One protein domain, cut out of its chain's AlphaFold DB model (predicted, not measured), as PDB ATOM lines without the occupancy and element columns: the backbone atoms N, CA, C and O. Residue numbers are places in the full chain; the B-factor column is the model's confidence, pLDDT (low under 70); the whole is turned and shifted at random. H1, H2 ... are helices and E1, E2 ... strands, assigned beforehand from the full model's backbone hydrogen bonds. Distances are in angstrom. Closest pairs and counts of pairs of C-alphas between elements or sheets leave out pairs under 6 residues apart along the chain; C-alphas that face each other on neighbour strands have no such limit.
ATOM      1  N   LEU A 396     148.738 138.416 133.806       92.62
ATOM      2  CA  LEU A 396     147.382 137.989 133.430       92.62
ATOM      3  C   LEU A 396     146.475 139.127 132.929       92.62
ATOM      4  O   LEU A 396     145.424 138.850 132.342       92.62
ATOM      5  N   THR A 397     146.842 140.397 133.146       93.06
ATOM      6  CA  THR A 397     146.006 141.557 132.786       93.06
ATOM      7  C   THR A 397     146.764 142.622 131.997       93.06
ATOM      8  O   THR A 397     147.881 142.987 132.346       93.06
ATOM      9  N   ARG A 398     146.126 143.186 130.964       91.12
ATOM     10  CA  ARG A 398     146.583 144.408 130.277       91.12
ATOM     11  C   ARG A 398     145.668 145.572 130.695       91.12
ATOM     12  O   ARG A 398     144.450 145.375 130.734       91.12
ATOM     13  N   PRO A 399     146.190 146.764 131.039       89.06
ATOM     14  CA  PRO A 399     145.351 147.906 131.398       89.06
ATOM     15  C   PRO A 399     144.522 148.397 130.201       89.06
ATOM     16  O   PRO A 399     144.919 148.241 129.047       89.06
ATOM     17  N   LEU A 400     143.376 149.007 130.495       88.25
ATOM     18  CA  LEU A 400     142.540 149.747 129.547       88.25
ATOM     19  C   LEU A 400     142.472 151.231 129.952       88.25
ATOM     20  O   LEU A 400     142.722 151.550 131.121       88.25
ATOM     21  N   PRO A 401     142.092 152.139 129.029       85.94
ATOM     22  CA  PRO A 401     141.750 153.516 129.376       85.94
ATOM     23  C   PRO A 401     140.726 153.577 130.526       85.94
ATOM     24  O   PRO A 401     139.824 152.734 130.593       85.94
ATOM     25  N   PRO A 402     140.848 154.537 131.461       83.25
ATOM     26  CA  PRO A 402     139.926 154.645 132.582       83.25
ATOM     27  C   PRO A 402     138.550 155.131 132.114       83.25
ATOM     28  O   PRO A 402     138.428 156.189 131.504       83.25
ATOM     29  N   VAL A 403     137.499 154.388 132.462       81.44
ATOM     30  CA  VAL A 403     136.102 154.770 132.211       81.44
ATOM     31  C   VAL A 403     135.525 155.340 133.504       81.44
ATOM     32  O   VAL A 403     135.607 154.698 134.554       81.44
ATOM     33  N   ASN A 404     134.973 156.555 133.441       79.75
ATOM     34  CA  ASN A 404     134.414 157.300 134.579       79.75
ATOM     35  C   ASN A 404     135.362 157.317 135.800       79.75
ATOM     36  O   ASN A 404     134.981 156.960 136.915       79.75
ATOM     37  N   GLY A 405     136.641 157.634 135.559       78.56
ATOM     38  CA  GLY A 405     137.713 157.681 136.566       78.56
ATOM     39  C   GLY A 405     138.186 156.319 137.105       78.56
ATOM     40  O   GLY A 405     139.212 156.245 137.783       78.56
ATOM     41  N   LYS A 406     137.493 155.215 136.802       81.56
ATOM     42  CA  LYS A 406     137.820 153.877 137.314       81.56
ATOM     43  C   LYS A 406     138.831 153.184 136.398       81.56
ATOM     44  O   LYS A 406     138.628 153.080 135.188       81.56
ATOM     45  N   LYS A 407     139.918 152.660 136.980       87.62
ATOM     46  CA  LYS A 407     140.931 151.869 136.256       87.62
ATOM     47  C   LYS A 407     140.329 150.536 135.800       87.62
ATOM     48  O   LYS A 407     139.882 149.750 136.637       87.62
ATOM     49  N   HIS A 408     140.343 150.287 134.495       89.06
ATOM     50  CA  HIS A 408     139.853 149.050 133.887       89.06
ATOM     51  C   HIS A 408     141.014 148.204 133.358       89.06
ATOM     52  O   HIS A 408     142.096 148.713 133.061       89.06
ATOM     53  N   TYR A 409     140.784 146.897 133.256       91.62
ATOM     54  CA  TYR A 409     141.761 145.913 132.798       91.62
ATOM     55  C   TYR A 409     141.079 144.902 131.875       91.62
ATOM     56  O   TYR A 409     139.921 144.554 132.101       91.62
ATOM     57  N   ARG A 410     141.801 144.394 130.872       91.62
ATOM     58  CA  ARG A 410     141.400 143.232 130.065       91.62
ATOM     59  C   ARG A 410     142.313 142.038 130.304       91.62
ATOM     60  O   ARG A 410     143.436 142.198 130.785       91.62
ATOM     61  N   CYS A 411     141.840 140.847 129.956       93.25
ATOM     62  CA  CYS A 411     142.652 139.636 129.948       93.25
ATOM     63  C   CYS A 411     143.865 139.791 129.012       93.25
ATOM     64  O   CYS A 411     143.784 140.454 127.975       93.25
ATOM     65  N   ALA A 412     145.001 139.195 129.381       93.12
ATOM     66  CA  ALA A 412     146.237 139.288 128.609       93.12
ATOM     67  C   ALA A 412     146.309 138.362 127.381       93.12
ATOM     68  O   ALA A 412     147.289 138.446 126.647       93.12
ATOM     69  N   GLY A 413     145.306 137.512 127.131       89.94
ATOM     70  CA  GLY A 413     145.223 136.696 125.915       89.94
ATOM     71  C   GLY A 413     144.689 137.501 124.729       89.94
ATOM     72  O   GLY A 413     143.639 138.129 124.843       89.94
ATOM     73  N   ASP A 414     145.380 137.488 123.587       80.50
ATOM     74  CA  ASP A 414     145.188 138.494 122.526       80.50
ATOM     75  C   ASP A 414     143.792 138.528 121.885       80.50
ATOM     76  O   ASP A 414     143.335 139.600 121.492       80.50
ATOM     77  N   ARG A 415     143.083 137.390 121.854       82.12
ATOM     78  CA  ARG A 415     141.686 137.277 121.382       82.12
ATOM     79  C   ARG A 415     140.643 137.213 122.512       82.12
ATOM     80  O   ARG A 415     139.466 136.978 122.251       82.12
ATOM     81  N   CYS A 416     141.036 137.427 123.770       84.38
ATOM     82  CA  CYS A 416     140.105 137.416 124.895       84.38
ATOM     83  C   CYS A 416     139.437 138.785 125.111       84.38
ATOM     84  O   CYS A 416     140.100 139.776 125.417       84.38
ATOM     85  N   ALA A 417     138.105 138.816 125.035       85.38
ATOM     86  CA  ALA A 417     137.292 140.011 125.276       85.38
ATOM     87  C   ALA A 417     136.945 140.256 126.764       85.38
ATOM     88  O   ALA A 417     136.145 141.138 127.063       85.38
ATOM     89  N   TRP A 418     137.485 139.470 127.705       86.69
ATOM     90  CA  TRP A 418     137.106 139.570 129.119       86.69
ATOM     91  C   TRP A 418     137.752 140.779 129.809       86.69
ATOM     92  O   TRP A 418     138.956 141.017 129.668       86.69
ATOM     93  N   THR A 419     136.958 141.524 130.582       89.56
ATOM     94  CA  THR A 419     137.358 142.786 131.228       89.56
ATOM     95  C   THR A 419     136.890 142.884 132.675       89.56
ATOM     96  O   THR A 419     135.836 142.358 133.027       89.56
ATOM     97  N   TRP A 420     137.620 143.645 133.492       86.12
ATOM     98  CA  TRP A 420     137.284 143.929 134.887       86.12
ATOM     99  C   TRP A 420     137.421 145.424 135.211       86.12
ATOM    100  O   TRP A 420     138.351 146.096 134.754       86.12
ATOM    101  N   ALA A 421     136.526 145.930 136.061       82.62
ATOM    102  CA  ALA A 421     136.723 147.185 136.783       82.62
ATOM    103  C   ALA A 421     137.604 146.910 138.016       82.62
ATOM    104  O   ALA A 421     137.202 146.179 138.927       82.62
ATOM    105  N   GLY A 422     138.819 147.465 138.038       81.62
ATOM    106  CA  GLY A 422     139.881 147.041 138.955       81.62
ATOM    107  C   GLY A 422     140.424 145.635 138.649       81.62
ATOM    108  O   GLY A 422     139.987 144.972 137.714       81.62
ATOM    109  N   ARG A 423     141.400 145.169 139.441       81.69
ATOM    110  CA  ARG A 423     142.020 143.835 139.297       81.69
ATOM    111  C   ARG A 423     142.151 143.101 140.637       81.69
ATOM    112  O   ARG A 423     143.231 142.996 141.215       81.69
ATOM    113  N   THR A 424     141.026 142.643 141.185       83.94
ATOM    114  CA  THR A 424     141.017 141.787 142.384       83.94
ATOM    115  C   THR A 424     141.472 140.367 142.034       83.94
ATOM    116  O   THR A 424     141.164 139.863 140.957       83.94
ATOM    117  N   SER A 425     142.221 139.719 142.938       84.12
ATOM    118  CA  SER A 425     142.884 138.435 142.647       84.12
ATOM    119  C   SER A 425     141.899 137.345 142.216       84.12
ATOM    120  O   SER A 425     142.093 136.773 141.151       84.12
ATOM    121  N   GLY A 426     140.834 137.099 142.990       83.00
ATOM    122  CA  GLY A 426     139.850 136.053 142.685       83.00
ATOM    123  C   GLY A 426     139.205 136.229 141.312       83.00
ATOM    124  O   GLY A 426     139.322 135.343 140.472       83.00
ATOM    125  N   ARG A 427     138.653 137.417 141.025       84.06
ATOM    126  CA  ARG A 427     138.009 137.735 139.735       84.06
ATOM    127  C   ARG A 427     138.913 137.531 138.515       84.06
ATOM    128  O   ARG A 427     138.410 137.176 137.451       84.06
ATOM    129  N   VAL A 428     140.216 137.797 138.641       89.38
ATOM    130  CA  VAL A 428     141.183 137.573 137.552       89.38
ATOM    131  C   VAL A 428     141.510 136.086 137.428       89.38
ATOM    132  O   VAL A 428     141.428 135.540 136.331       89.38
ATOM    133  N   LEU A 429     141.834 135.421 138.541       90.62
ATOM    134  CA  LEU A 429     142.235 134.011 138.571       90.62
ATOM    135  C   LEU A 429     141.109 133.071 138.102       90.62
ATOM    136  O   LEU A 429     141.363 132.218 137.256       90.62
ATOM    137  N   ALA A 430     139.869 133.305 138.550       86.19
ATOM    138  CA  ALA A 430     138.671 132.529 138.202       86.19
ATOM    139  C   ALA A 430     138.363 132.476 136.692       86.19
ATOM    140  O   ALA A 430     137.712 131.550 136.217       86.19
ATOM    141  N   HIS A 431     138.823 133.471 135.930       87.88
ATOM    142  CA  HIS A 431     138.776 133.464 134.467       87.88
ATOM    143  C   HIS A 431     140.093 132.948 133.864       87.88
ATOM    144  O   HIS A 431     140.087 132.173 132.910       87.88
ATOM    145  N   ALA A 432     141.233 133.385 134.403       89.75
ATOM    146  CA  ALA A 432     142.548 133.114 133.836       89.75
ATOM    147  C   ALA A 432     142.956 131.631 133.878       89.75
ATOM    148  O   ALA A 432     143.640 131.189 132.956       89.75
ATOM    149  N   SER A 433     142.518 130.847 134.872       87.12
ATOM    150  CA  SER A 433     142.822 129.407 134.918       87.12
ATOM    151  C   SER A 433     142.178 128.620 133.767       87.12
ATOM    152  O   SER A 433     142.759 127.647 133.286       87.12
ATOM    153  N   ARG A 434     141.021 129.075 133.257       80.06
ATOM    154  CA  ARG A 434     140.267 128.428 132.161       80.06
ATOM    155  C   ARG A 434     140.384 129.140 130.802       80.06
ATOM    156  O   ARG A 434     139.930 128.606 129.793       80.06
ATOM    157  N   CYS A 435     140.986 130.331 130.730       84.62
ATOM    158  CA  CYS A 435     141.015 131.129 129.500       84.62
ATOM    159  C   CYS A 435     141.944 130.537 128.422       84.62
ATOM    160  O   CYS A 435     143.155 130.743 128.445       84.62
ATOM    161  N   MET A 436     141.361 129.872 127.419       80.25
ATOM    162  CA  MET A 436     142.075 129.235 126.294       80.25
ATOM    163  C   MET A 436     142.841 130.199 125.365       80.25
ATOM    164  O   MET A 436     143.514 129.742 124.448       80.25
ATOM    165  N   PHE A 437     142.757 131.517 125.583       85.38
ATOM    166  CA  PHE A 437     143.568 132.522 124.881       85.38
ATOM    167  C   PHE A 437     144.851 132.911 125.638       85.38
ATOM    168  O   PHE A 437     145.627 133.718 125.134       85.38
ATOM    169  N   LEU A 438     145.069 132.376 126.844       88.62
ATOM    170  CA  LEU A 438     146.336 132.469 127.571       88.62
ATOM    171  C   LEU A 438     147.200 131.234 127.283       88.62
ATOM    172  O   LEU A 438     146.687 130.125 127.122       88.62
ATOM    173  N   SER A 439     148.524 131.411 127.279       87.75
ATOM    174  CA  SER A 439     149.468 130.299 127.134       87.75
ATOM    175  C   SER A 439     149.307 129.277 128.265       87.75
ATOM    176  O   SER A 439     148.913 129.621 129.384       87.75
ATOM    177  N   SER A 440     149.638 128.006 128.004       85.00
ATOM    178  CA  SER A 440     149.463 126.930 128.995       85.00
ATOM    179  C   SER A 440     150.165 127.238 130.326       85.00
ATOM    180  O   SER A 440     149.569 127.076 131.387       85.00
ATOM    181  N   LYS A 441     151.374 127.815 130.269       88.88
ATOM    182  CA  LYS A 441     152.143 128.275 131.438       88.88
ATOM    183  C   LYS A 441     151.395 129.324 132.279       88.88
ATOM    184  O   LYS A 441     151.395 129.225 133.502       88.88
ATOM    185  N   LEU A 442     150.725 130.295 131.647       91.12
ATOM    186  CA  LEU A 442     149.942 131.317 132.356       91.12
ATOM    187  C   LEU A 442     148.635 130.759 132.935       91.12
ATOM    188  O   LEU A 442     148.280 131.114 134.059       91.12
ATOM    189  N   ARG A 443     147.950 129.852 132.221       89.94
ATOM    190  CA  ARG A 443     146.757 129.153 132.740       89.94
ATOM    191  C   ARG A 443     147.093 128.310 133.971       89.94
ATOM    192  O   ARG A 443     146.392 128.396 134.973       89.94
ATOM    193  N   LEU A 444     148.195 127.555 133.929       87.88
ATOM    194  CA  LEU A 444     148.668 126.731 135.048       87.88
ATOM    195  C   LEU A 444     149.091 127.582 136.255       87.88
ATOM    196  O   LEU A 444     148.701 127.276 137.377       87.88
ATOM    197  N   ALA A 445     149.806 128.692 136.042       91.19
ATOM    198  CA  ALA A 445     150.131 129.631 137.120       91.19
ATOM    199  C   ALA A 445     148.877 130.280 137.743       91.19
ATOM    200  O   ALA A 445     148.813 130.448 138.961       91.19
ATOM    201  N   ALA A 446     147.858 130.606 136.937       91.94
ATOM    202  CA  ALA A 446     146.576 131.104 137.434       91.94
ATOM    203  C   ALA A 446     145.783 130.030 138.201       91.94
ATOM    204  O   ALA A 446     145.212 130.327 139.246       91.94
ATOM    205  N   SER A 447     145.784 128.788 137.710       90.38
ATOM    206  CA  SER A 447     145.175 127.622 138.361       90.38
ATOM    207  C   SER A 447     145.808 127.354 139.731       90.38
ATOM    208  O   SER A 447     145.104 127.407 140.739       90.38
ATOM    209  N   LYS A 448     147.142 127.219 139.803       92.06
ATOM    210  CA  LYS A 448     147.891 127.049 141.060       92.06
ATOM    211  C   LYS A 448     147.585 128.166 142.068       92.06
ATOM    212  O   LYS A 448     147.126 127.880 143.167       92.06
ATOM    213  N   ALA A 449     147.717 129.433 141.668       92.25
ATOM    214  CA  ALA A 449     147.453 130.565 142.563       92.25
ATOM    215  C   ALA A 449     145.969 130.719 142.963       92.25
ATOM    216  O   ALA A 449     145.665 131.386 143.957       92.25
ATOM    217  N   SER A 450     145.039 130.142 142.194       92.44
ATOM    218  CA  SER A 450     143.619 130.062 142.552       92.44
ATOM    219  C   SER A 450     143.394 128.965 143.599       92.44
ATOM    220  O   SER A 450     142.843 129.264 144.658       92.44
ATOM    221  N   LYS A 451     143.929 127.755 143.369       91.81
ATOM    222  CA  LYS A 451     143.924 126.633 144.323       91.81
ATOM    223  C   LYS A 451     144.513 127.024 145.679       91.81
ATOM    224  O   LYS A 451     143.847 126.868 146.691       91.81
ATOM    225  N   GLU A 452     145.720 127.588 145.701       91.50
ATOM    226  CA  GLU A 452     146.411 128.044 146.926       91.50
ATOM    227  C   GLU A 452     145.624 129.115 147.702       91.50
ATOM    228  O   GLU A 452     145.922 129.418 148.857       91.50
ATOM    229  N   ASN A 453     144.617 129.727 147.071       91.50
ATOM    230  CA  ASN A 453     143.736 130.686 147.716       91.50
ATOM    231  C   ASN A 453     142.374 130.130 148.147       91.50
ATOM    232  O   ASN A 453     141.659 130.863 148.839       91.50
TER     233      ASN A 453
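What this domain is: This is residues 396 to 453 of the 1201 residues of the protein "ULP_PROTEASE domain-containing protein" of Daedalea quercina L-15889 (UniProt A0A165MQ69). This is a flat domain in which a small sheet of three strands, E1, E2 and E3, makes one end and helix H2 the other, with helix H1 between them. The 58 printed residues run E1, E2, E3, H1, H2; the antiparallel sheet, in that same order, is a meander, each strand the antiparallel neighbour of the one before. The class is mixed, and the whole is compact, with a radius of gyration of the C-alphas of 11.4 A and spans of 33 by 25 by 11 A.

How they stand to each other: E1, residues 397 to 403, and E2, residues 406 to 411, form a hairpin, with N 398 and O 410 within hydrogen-bond range at 2.9 A. E2 and E3, residues 419 to 421, form another, with N 420 and O 409 at 2.8 A. H1, residues 425 to 432, is on the sheet, over E2, at a height over the sheet of 9.9 A; C-alphas 411 and 432, the closest of E2 and H1, are 7.6 A apart. H2, residues 440 to 451, touches H1, opposite ways at a steep tilt of 40 degrees, a helical hairpin; their closest C-alphas, of Leu 429 and Ala 446, are 5.3 A apart. Every O i to N i+4 pair is within range in H2, 3 of 4 in H1.

Where its parts are: E1 spans 16.5 A from C-alpha 397 at (146.006, 141.557, 132.786), E2 16.7 A, E3 7.1 A, H1 10.3 A, and H2 16.3 A to C-alpha 451 at (143.924, 126.633, 144.323).

The domain as a whole: The farthest C-alphas, of Asn 404 and Ser 440, are 34.4 A apart. The printed part has no cut, no link is long, and no printed residue is under 70 in pLDDT.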